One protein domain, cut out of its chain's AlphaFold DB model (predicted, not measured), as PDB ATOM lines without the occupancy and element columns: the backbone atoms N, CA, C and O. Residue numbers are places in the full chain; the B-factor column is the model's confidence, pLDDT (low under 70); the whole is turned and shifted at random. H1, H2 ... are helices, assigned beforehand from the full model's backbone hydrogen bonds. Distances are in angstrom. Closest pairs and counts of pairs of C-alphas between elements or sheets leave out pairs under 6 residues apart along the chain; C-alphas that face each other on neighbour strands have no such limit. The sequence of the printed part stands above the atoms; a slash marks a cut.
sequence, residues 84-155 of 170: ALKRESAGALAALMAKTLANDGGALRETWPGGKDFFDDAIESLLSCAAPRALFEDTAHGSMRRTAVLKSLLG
ATOM      1  N   ALA A  84      92.055   0.108  42.755       51.31
ATOM      2  CA  ALA A  84      90.884   0.967  42.826       51.31
ATOM      3  C   ALA A  84      90.880   1.921  41.621       51.31
ATOM      4  O   ALA A  84      91.695   2.843  41.523       51.31
ATOM      5  N   LEU A  85      89.957   1.707  40.684       55.91
ATOM      6  CA  LEU A  85      89.759   2.621  39.566       55.91
ATOM      7  C   LEU A  85      88.889   3.803  39.997       55.91
ATOM      8  O   LEU A  85      87.830   3.638  40.605       55.91
ATOM      9  N   LYS A  86      89.302   5.014  39.614       62.34
ATOM     10  CA  LYS A  86      88.416   6.181  39.672       62.34
ATOM     11  C   LYS A  86      87.204   5.941  38.773       62.34
ATOM     12  O   LYS A  86      87.312   5.271  37.748       62.34
ATOM     13  N   ARG A  87      86.071   6.557  39.118       64.56
ATOM     14  CA  ARG A  87      84.803   6.475  38.372       64.56
ATOM     15  C   ARG A  87      84.985   6.685  36.861       64.56
ATOM     16  O   ARG A  87      84.445   5.930  36.059       64.56
ATOM     17  N   GLU A  88      85.785   7.680  36.486       65.12
ATOM     18  CA  GLU A  88      86.110   8.011  35.090       65.12
ATOM     19  C   GLU A  88      86.957   6.916  34.426       65.12
ATOM     20  O   GLU A  88      86.662   6.497  33.311       65.12
ATOM     21  N   SER A  89      87.971   6.403  35.131       68.69
ATOM     22  CA  SER A  89      88.851   5.332  34.648       68.69
ATOM     23  C   SER A  89      88.109   4.005  34.465       68.69
ATOM     24  O   SER A  89      88.354   3.305  33.487       68.69
ATOM     25  N   ALA A  90      87.175   3.675  35.363       70.38
ATOM     26  CA  ALA A  90      86.325   2.492  35.238       70.38
ATOM     27  C   ALA A  90      85.411   2.589  34.009       70.38
ATOM     28  O   ALA A  90      85.316   1.645  33.224       70.38
ATOM     29  N   GLY A  91      84.802   3.760  33.792       73.25
ATOM     30  CA  GLY A  91      84.006   4.019  32.596       73.25
ATOM     31  C   GLY A  91      84.844   3.915  31.320       73.25
ATOM     32  O   GLY A  91      84.443   3.239  30.375       73.25
ATOM     33  N   ALA A  92      86.018   4.548  31.300       72.50
ATOM     34  CA  ALA A  92      86.931   4.520  30.162       72.50
ATOM     35  C   ALA A  92      87.361   3.093  29.793       72.50
ATOM     36  O   ALA A  92      87.384   2.742  28.614       72.50
ATOM     37  N   LEU A  93      87.652   2.257  30.794       79.12
ATOM     38  CA  LEU A  93      88.020   0.860  30.576       79.12
ATOM     39  C   LEU A  93      86.849   0.045  30.012       79.12
ATOM     40  O   LEU A  93      87.031  -0.670  29.029       79.12
ATOM     41  N   ALA A  94      85.640   0.205  30.564       79.88
ATOM     42  CA  ALA A  94      84.439  -0.443  30.032       79.88
ATOM     43  C   ALA A  94      84.179  -0.046  28.569       79.88
ATOM     44  O   ALA A  94      83.872  -0.892  27.728       79.88
ATOM     45  N   ALA A  95      84.344   1.239  28.248       76.25
ATOM     46  CA  ALA A  95      84.203   1.753  26.891       76.25
ATOM     47  C   ALA A  95      85.249   1.171  25.933       76.25
ATOM     48  O   ALA A  95      84.908   0.788  24.814       76.25
ATOM     49  N   LEU A  96      86.507   1.064  26.371       77.81
ATOM     50  CA  LEU A  96      87.571   0.448  25.583       77.81
ATOM     51  C   LEU A  96      87.256  -1.025  25.295       77.81
ATOM     52  O   LEU A  96      87.317  -1.437  24.141       77.81
ATOM     53  N   MET A  97      86.848  -1.794  26.309       79.25
ATOM     54  CA  MET A  97      86.455  -3.201  26.148       79.25
ATOM     55  C   MET A  97      85.291  -3.359  25.162       79.25
ATOM     56  O   MET A  97      85.348  -4.205  24.268       79.25
ATOM     57  N   ALA A  98      84.268  -2.507  25.269       75.56
ATOM     58  CA  ALA A  98      83.129  -2.511  24.353       75.56
ATOM     59  C   ALA A  98      83.511  -2.101  22.917       75.56
ATOM     60  O   ALA A  98      82.958  -2.631  21.954       75.56
ATOM     61  N   LYS A  99      84.463  -1.175  22.746       73.25
ATOM     62  CA  LYS A  99      84.974  -0.778  21.425       73.25
ATOM     63  C   LYS A  99      85.790  -1.897  20.785       73.25
ATOM     64  O   LYS A  99      85.626  -2.155  19.597       73.25
ATOM     65  N   THR A 100      86.625  -2.581  21.563       71.00
ATOM     66  CA  THR A 100      87.380  -3.743  21.083       71.00
ATOM     67  C   THR A 100      86.436  -4.836  20.599       71.00
ATOM     68  O   THR A 100      86.621  -5.311  19.487       71.00
ATOM     69  N   LEU A 101      85.358  -5.114  21.347       73.62
ATOM     70  CA  LEU A 101      84.295  -6.041  20.940       73.62
ATOM     71  C   LEU A 101      83.659  -5.673  19.587       73.62
ATOM     72  O   LEU A 101      83.367  -6.535  18.762       73.62
ATOM     73  N   ALA A 102      83.405  -4.381  19.367       71.19
ATOM     74  CA  ALA A 102      82.831  -3.902  18.114       71.19
ATOM     75  C   ALA A 102      83.811  -4.041  16.936       71.19
ATOM     76  O   ALA A 102      83.385  -4.307  15.813       71.19
ATOM     77  N   ASN A 103      85.111  -3.881  17.192       73.06
ATOM     78  CA  ASN A 103      86.156  -3.907  16.172       73.06
ATOM     79  C   ASN A 103      86.626  -5.324  15.816       73.06
ATOM     80  O   ASN A 103      87.006  -5.566  14.674       73.06
ATOM     81  N   ASP A 104      86.614  -6.252  16.771       76.06
ATOM     82  CA  ASP A 104      87.101  -7.623  16.589       76.06
ATOM     83  C   ASP A 104      85.989  -8.641  16.276       76.06
ATOM     84  O   ASP A 104      86.249  -9.839  16.160       76.06
ATOM     85  N   GLY A 105      84.744  -8.172  16.152       71.25
ATOM     86  CA  GLY A 105      83.582  -9.013  15.871       71.25
ATOM     87  C   GLY A 105      83.211  -9.970  17.008       71.25
ATOM     88  O   GLY A 105      82.499 -10.943  16.765       71.25
ATOM     89  N   GLY A 106      83.681  -9.723  18.232       72.19
ATOM     90  CA  GLY A 106      83.421 -10.560  19.401       72.19
ATOM     91  C   GLY A 106      84.560 -11.499  19.795       72.19
ATOM     92  O   GLY A 106      84.421 -12.218  20.784       72.19
ATOM     93  N   ALA A 107      85.680 -11.512  19.067       75.62
ATOM     94  CA  ALA A 107      86.764 -12.470  19.288       75.62
ATOM     95  C   ALA A 107      87.364 -12.388  20.705       75.62
ATOM     96  O   ALA A 107      87.584 -13.427  21.336       75.62
ATOM     97  N   LEU A 108      87.578 -11.184  21.247       73.06
ATOM     98  CA  LEU A 108      88.074 -10.992  22.612       73.06
ATOM     99  C   LEU A 108      87.098 -11.535  23.654       73.06
ATOM    100  O   LEU A 108      87.527 -12.115  24.644       73.06
ATOM    101  N   ARG A 109      85.791 -11.378  23.434       78.69
ATOM    102  CA  ARG A 109      84.756 -11.863  24.356       78.69
ATOM    103  C   ARG A 109      84.691 -13.385  24.400       78.69
ATOM    104  O   ARG A 109      84.540 -13.946  25.478       78.69
ATOM    105  N   GLU A 110      84.848 -14.049  23.257       78.31
ATOM    106  CA  GLU A 110      84.875 -15.519  23.180       78.31
ATOM    107  C   GLU A 110      86.171 -16.117  23.747       78.31
ATOM    108  O   GLU A 110      86.176 -17.233  24.261       78.31
ATOM    109  N   THR A 111      87.278 -15.375  23.673       78.81
ATOM    110  CA  THR A 111      88.600 -15.817  24.149       78.81
ATOM    111  C   THR A 111      88.972 -15.263  25.523       78.81
ATOM    112  O   THR A 111      90.078 -15.515  26.011       78.81
ATOM    113  N   TRP A 112      88.061 -14.526  26.166       77.94
ATOM    114  CA  TRP A 112      88.319 -13.901  27.454       77.94
ATOM    115  C   TRP A 112      88.590 -14.962  28.530       77.94
ATOM    116  O   TRP A 112      87.882 -15.973  28.590       77.94
ATOM    117  N   PRO A 113      89.581 -14.758  29.417       71.12
ATOM    118  CA  PRO A 113      89.786 -15.636  30.562       71.12
ATOM    119  C   PRO A 113      88.518 -15.706  31.428       71.12
ATOM    120  O   PRO A 113      88.027 -14.683  31.890       71.12
ATOM    121  N   GLY A 114      87.977 -16.909  31.631       71.25
ATOM    122  CA  GLY A 114      86.687 -17.104  32.314       71.25
ATOM    123  C   GLY A 114      85.469 -17.141  31.379       71.25
ATOM    124  O   GLY A 114      84.363 -17.424  31.828       71.25
ATOM    125  N   GLY A 115      85.669 -16.941  30.074       76.94
ATOM    126  CA  GLY A 115      84.638 -17.046  29.045       76.94
ATOM    127  C   GLY A 115      83.776 -15.792  28.893       76.94
ATOM    128  O   GLY A 115      83.964 -14.777  29.567       76.94
ATOM    129  N   LYS A 116      82.803 -15.872  27.978       78.56
ATOM    130  CA  LYS A 116      81.972 -14.727  27.575       78.56
ATOM    131  C   LYS A 116      81.161 -14.129  28.729       78.56
ATOM    132  O   LYS A 116      80.973 -12.920  28.768       78.56
ATOM    133  N   ASP A 117      80.652 -14.974  29.624       75.81
ATOM    134  CA  ASP A 117      79.770 -14.522  30.702       75.81
ATOM    135  C   ASP A 117      80.585 -13.690  31.707       75.81
ATOM    136  O   ASP A 117      80.175 -12.598  32.088       75.81
ATOM    137  N   PHE A 118      81.823 -14.111  31.985       74.75
ATOM    138  CA  PHE A 118      82.766 -13.349  32.801       74.75
ATOM    139  C   PHE A 118      83.167 -12.010  32.159       74.75
ATOM    140  O   PHE A 118      83.358 -11.014  32.854       74.75
ATOM    141  N   PHE A 119      83.280 -11.957  30.828       80.00
ATOM    142  CA  PHE A 119      83.534 -10.707  30.106       80.00
ATOM    143  C   PHE A 119      82.371  -9.713  30.245       80.00
ATOM    144  O   PHE A 119      82.595  -8.529  30.512       80.00
ATOM    145  N   ASP A 120      81.135 -10.189  30.083       79.56
ATOM    146  CA  ASP A 120      79.934  -9.362  30.229       79.56
ATOM    147  C   ASP A 120      79.803  -8.840  31.676       79.56
ATOM    148  O   ASP A 120      79.561  -7.647  31.887       79.56
ATOM    149  N   ASP A 121      80.057  -9.702  32.666       79.12
ATOM    150  CA  ASP A 121      80.053  -9.345  34.089       79.12
ATOM    151  C   ASP A 121      81.152  -8.330  34.434       79.12
ATOM    152  O   ASP A 121      80.931  -7.410  35.230       79.12
ATOM    153  N   ALA A 122      82.328  -8.436  33.806       79.56
ATOM    154  CA  ALA A 122      83.413  -7.474  33.977       79.56
ATOM    155  C   ALA A 122      83.030  -6.083  33.445       79.56
ATOM    156  O   ALA A 122      83.249  -5.080  34.129       79.56
ATOM    157  N   ILE A 123      82.405  -6.005  32.263       81.31
ATOM    158  CA  ILE A 123      81.902  -4.737  31.720       81.31
ATOM    159  C   ILE A 123      80.819  -4.152  32.634       81.31
ATOM    160  O   ILE A 123      80.881  -2.965  32.960       81.31
ATOM    161  N   GLU A 124      79.845  -4.947  33.085       81.38
ATOM    162  CA  GLU A 124      78.788  -4.445  33.972       81.38
ATOM    163  C   GLU A 124      79.339  -4.007  35.335       81.38
ATOM    164  O   GLU A 124      78.887  -2.996  35.880       81.38
ATOM    165  N   SER A 125      80.348  -4.703  35.863       79.06
ATOM    166  CA  SER A 125      81.039  -4.322  37.098       79.06
ATOM    167  C   SER A 125      81.737  -2.971  36.943       79.06
ATOM    168  O   SER A 125      81.524  -2.071  37.754       79.06
ATOM    169  N   LEU A 126      82.481  -2.768  35.851       81.06
ATOM    170  CA  LEU A 126      83.138  -1.492  35.548       81.06
ATOM    171  C   LEU A 126      82.126  -0.354  35.342       81.06
ATOM    172  O   LEU A 126      82.314   0.747  35.864       81.06
ATOM    173  N   LEU A 127      81.018  -0.615  34.642       80.06
ATOM    174  CA  LEU A 127      79.926   0.349  34.479       80.06
ATOM    175  C   LEU A 127      79.209   0.639  35.798       80.06
ATOM    176  O   LEU A 127      78.725   1.751  35.994       80.06
ATOM    177  N   SER A 128      79.136  -0.324  36.713       77.50
ATOM    178  CA  SER A 128      78.565  -0.137  38.048       77.50
ATOM    179  C   SER A 128      79.508   0.634  38.972       77.50
ATOM    180  O   SER A 128      79.035   1.470  39.735       77.50
ATOM    181  N   CYS A 129      80.826   0.477  38.837       75.25
ATOM    182  CA  CYS A 129      81.798   1.377  39.464       75.25
ATOM    183  C   CYS A 129      81.686   2.803  38.894       75.25
ATOM    184  O   CYS A 129      81.722   3.788  39.635       75.25
ATOM    185  N   ALA A 130      81.507   2.925  37.574       74.00
ATOM    186  CA  ALA A 130      81.388   4.206  36.886       74.00
ATOM    187  C   ALA A 130      80.036   4.898  37.112       74.00
ATOM    188  O   ALA A 130      79.974   6.119  37.130       74.00
ATOM    189  N   ALA A 131      78.939   4.160  37.268       75.44
ATOM    190  CA  ALA A 131      77.597   4.665  37.543       75.44
ATOM    191  C   ALA A 131      76.760   3.573  38.241       75.44
ATOM    192  O   ALA A 131      76.073   2.793  37.565       75.44
ATOM    193  N   PRO A 132      76.785   3.520  39.587       75.94
ATOM    194  CA  PRO A 132      76.116   2.469  40.348       75.94
ATOM    195  C   PRO A 132      74.619   2.428  40.060       75.94
ATOM    196  O   PRO A 132      73.952   3.462  40.139       75.94
ATOM    197  N   ARG A 133      74.078   1.239  39.765       70.75
ATOM    198  CA  ARG A 133      72.638   1.053  39.505       70.75
ATOM    199  C   ARG A 133      71.773   1.525  40.673       70.75
ATOM    200  O   ARG A 133      70.748   2.135  40.427       70.75
ATOM    201  N   ALA A 134      72.236   1.354  41.914       72.38
ATOM    202  CA  ALA A 134      71.520   1.766  43.127       72.38
ATOM    203  C   ALA A 134      71.202   3.275  43.210       72.38
ATOM    204  O   ALA A 134      70.333   3.674  43.978       72.38
ATOM    205  N   LEU A 135      71.887   4.121  42.430       61.44
ATOM    206  CA  LEU A 135      71.600   5.561  42.352       61.44
ATOM    207  C   LEU A 135      70.459   5.897  41.381       61.44
ATOM    208  O   LEU A 135      70.102   7.066  41.223       61.44
ATOM    209  N   PHE A 136      69.914   4.895  40.698       70.62
ATOM    210  CA  PHE A 136      68.871   5.039  39.700       70.62
ATOM    211  C   PHE A 136      67.721   4.100  40.044       70.62
ATOM    212  O   PHE A 136      67.922   2.974  40.485       70.62
ATOM    213  N   GLU A 137      66.498   4.573  39.842       74.94
ATOM    214  CA  GLU A 137      65.319   3.729  39.999       74.94
ATOM    215  C   GLU A 137      65.363   2.573  38.992       74.94
ATOM    216  O   GLU A 137      65.787   2.762  37.847       74.94
ATOM    217  N   ASP A 138      64.866   1.403  39.392       77.19
ATOM    218  CA  ASP A 138      64.683   0.259  38.492       77.19
ATOM    219  C   ASP A 138      63.444   0.465  37.604       77.19
ATOM    220  O   ASP A 138      62.426  -0.220  37.668       77.19
ATOM    221  N   THR A 139      63.495   1.549  36.835       79.12
ATOM    222  CA  THR A 139      62.476   1.980  35.888       79.12
ATOM    223  C   THR A 139      63.149   2.320  34.565       79.12
ATOM    224  O   THR A 139      64.352   2.600  34.494       79.12
ATOM    225  N   ALA A 140      62.365   2.378  33.488       75.31
ATOM    226  CA  ALA A 140      62.864   2.854  32.197       75.31
ATOM    227  C   ALA A 140      63.475   4.266  32.311       75.31
ATOM    228  O   ALA A 140      64.502   4.563  31.699       75.31
ATOM    229  N   HIS A 141      62.892   5.131  33.148       70.38
ATOM    230  CA  HIS A 141      63.413   6.472  33.402       70.38
ATOM    231  C   HIS A 141      64.740   6.460  34.166       70.38
ATOM    232  O   HIS A 141      65.650   7.208  33.797       70.38
ATOM    233  N   GLY A 142      64.891   5.604  35.180       68.06
ATOM    234  CA  GLY A 142      66.164   5.432  35.880       68.06
ATOM    235  C   GLY A 142      67.260   4.875  34.969       68.06
ATOM    236  O   GLY A 142      68.361   5.428  34.933       68.06
ATOM    237  N   SER A 143      66.935   3.897  34.122       72.50
ATOM    238  CA  SER A 143      67.854   3.357  33.105       72.50
ATOM    239  C   SER A 143      68.314   4.418  32.097       72.50
ATOM    240  O   SER A 143      69.506   4.522  31.787       72.50
ATOM    241  N   MET A 144      67.396   5.268  31.620       73.94
ATOM    242  CA  MET A 144      67.740   6.392  30.742       73.94
ATOM    243  C   MET A 144      68.648   7.410  31.439       73.94
ATOM    244  O   MET A 144      69.630   7.862  30.846       73.94
ATOM    245  N   ARG A 145      68.370   7.747  32.705       72.62
ATOM    246  CA  ARG A 145      69.218   8.651  33.503       72.62
ATOM    247  C   ARG A 145      70.614   8.070  33.719       72.62
ATOM    248  O   ARG A 145      71.594   8.785  33.518       72.62
ATOM    249  N   ARG A 146      70.720   6.778  34.044       76.19
ATOM    250  CA  ARG A 146      72.010   6.080  34.172       76.19
ATOM    251  C   ARG A 146      72.806   6.153  32.878       76.19
ATOM    252  O   ARG A 146      73.983   6.502  32.891       76.19
ATOM    253  N   THR A 147      72.140   5.901  31.757       78.94
ATOM    254  CA  THR A 147      72.745   5.990  30.425       78.94
ATOM    255  C   THR A 147      73.254   7.402  30.126       78.94
ATOM    256  O   THR A 147      74.357   7.554  29.612       78.94
ATOM    257  N   ALA A 148      72.494   8.445  30.469       74.94
ATOM    258  CA  ALA A 148      72.924   9.832  30.285       74.94
ATOM    259  C   ALA A 148      74.155  10.184  31.142       74.94
ATOM    260  O   ALA A 148      75.070  10.847  30.657       74.94
ATOM    261  N   VAL A 149      74.212   9.695  32.385       74.00
ATOM    262  CA  VAL A 149      75.374   9.869  33.272       74.00
ATOM    263  C   VAL A 149      76.608   9.169  32.708       74.00
ATOM    264  O   VAL A 149      77.668   9.783  32.646       74.00
ATOM    265  N   LEU A 150      76.471   7.924  32.247       75.50
ATOM    266  CA  LEU A 150      77.559   7.200  31.588       75.50
ATOM    267  C   LEU A 150      78.030   7.933  30.326       75.50
ATOM    268  O   LEU A 150      79.221   8.161  30.171       75.50
ATOM    269  N   LYS A 151      77.114   8.394  29.469       73.81
ATOM    270  CA  LYS A 151      77.460   9.192  28.279       73.81
ATOM    271  C   LYS A 151      78.220  10.472  28.628       73.81
ATOM    272  O   LYS A 151      79.182  10.800  27.947       73.81
ATOM    273  N   SER A 152      77.808  11.172  29.684       71.19
ATOM    274  CA  SER A 152      78.485  12.382  30.161       71.19
ATOM    275  C   SER A 152      79.897  12.080  30.679       71.19
ATOM    276  O   SER A 152      80.855  12.738  30.284       71.19
ATOM    277  N   LEU A 153      80.047  11.027  31.494       66.50
ATOM    278  CA  LEU A 153      81.342  10.584  32.034       66.50
ATOM    279  C   LEU A 153      82.321  10.154  30.941       66.50
ATOM    280  O   LEU A 153      83.523  10.361  31.063       66.50
ATOM    281  N   LEU A 154      81.801   9.552  29.875       67.12
ATOM    282  CA  LEU A 154      82.585   9.045  28.755       67.12
ATOM    283  C   LEU A 154      82.803  10.094  27.653       67.12
ATOM    284  O   LEU A 154      83.483   9.800  26.670       67.12
ATOM    285  N   GLY A 155      82.251  11.302  27.808       61.97
ATOM    286  CA  GLY A 155      82.102  12.303  26.749       61.97
ATOM    287  C   GLY A 155      83.376  12.653  25.967       61.97
ATOM    288  O   GLY A 155      83.281  12.908  24.776       61.97
TER     289      GLY A 155
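This is residues 84 to 155 of the 170 residues of an uncharacterized protein of Rhodobacterales bacterium CG_4_10_14_0_8_um_filter_70_9 (UniProt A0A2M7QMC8). Two long helices, H1 and H3, run opposite ways and make a narrow V, closed where H1 begins and H3 ends; the short H2 lies at the open end, between the two in the chain. H4 runs crosswise at the closed end: its last residues come near the start of H1, while its first residues lie well out to the side. The printed part has 72 residues, with four named helices in the order H1, H2, H3, H4 and no named strand, and its class is all helix. It is compact, with a radius of gyration of the C-alphas of 12.8 A and spans of 34 by 24 by 22 A.

Begin with H1, residues 87 to 103, the hub, which touches three other helices. Its residues 100 to 101 alone touch H2, residues 107 to 110, only at the corner by their link; the closest C-alphas, of Leu 101 and Leu 108, are 6.4 A apart. Next look at H3, residues 115 to 130, whose residues 115 to 120 alone touch H2; the closest C-alphas, of Arg 109 and Lys 116, are 5.1 A apart. Residues 123 to 130 of H3 alone touch H1, and you will find the closest C-alphas, of Arg 87 and Ala 130, 4.4 A apart. H1 and H3 run opposite ways at a shallow tilt of 34.8 degrees, only just short of steep. Then find H4, residues 140 to 153. It only just touches H1, with 3 pairs of C-alphas within 8 A, between residues 88 to 91 and 150 to 153 alone; the closest C-alphas, of Glu 88 and Leu 153, are 6.2 A apart. H1 and H4 are about perpendicular, at 84 degrees. H3 and H4 are close but not clearly touching, with the closest C-alphas, of Ala 130 and Leu 150, 7.2 A apart. H2 and H4 are apart. In H1, H3 and H4 every O i to N i+4 pair is within hydrogen-bond range; H2 is too short for such a pair.

Find C-alpha 87 at (84.803, 6.475, 38.372); from there H1 runs 24.5 A to C-alpha 103. H2, residues 107 to 110, spans 5.3 A. H3 starts at C-alpha 115, at (84.638, -17.046, 29.045), and runs 22.9 A to C-alpha 130. H4 runs 20.0 A from C-alpha 140 to C-alpha 153, at (81.342, 10.584, 32.034).

The two C-alphas farthest apart, those of Thr 111 and His 141, are 34.9 A apart. The printed part has no cut. The links H1 to H2 and H2 to H3 are tight, and H3 to H4, with 9 residues, is short. The mean pLDDT of the printed part is 73.7; look for values under 70 at residues 84 to 89, 135, 142 and 153 to 155.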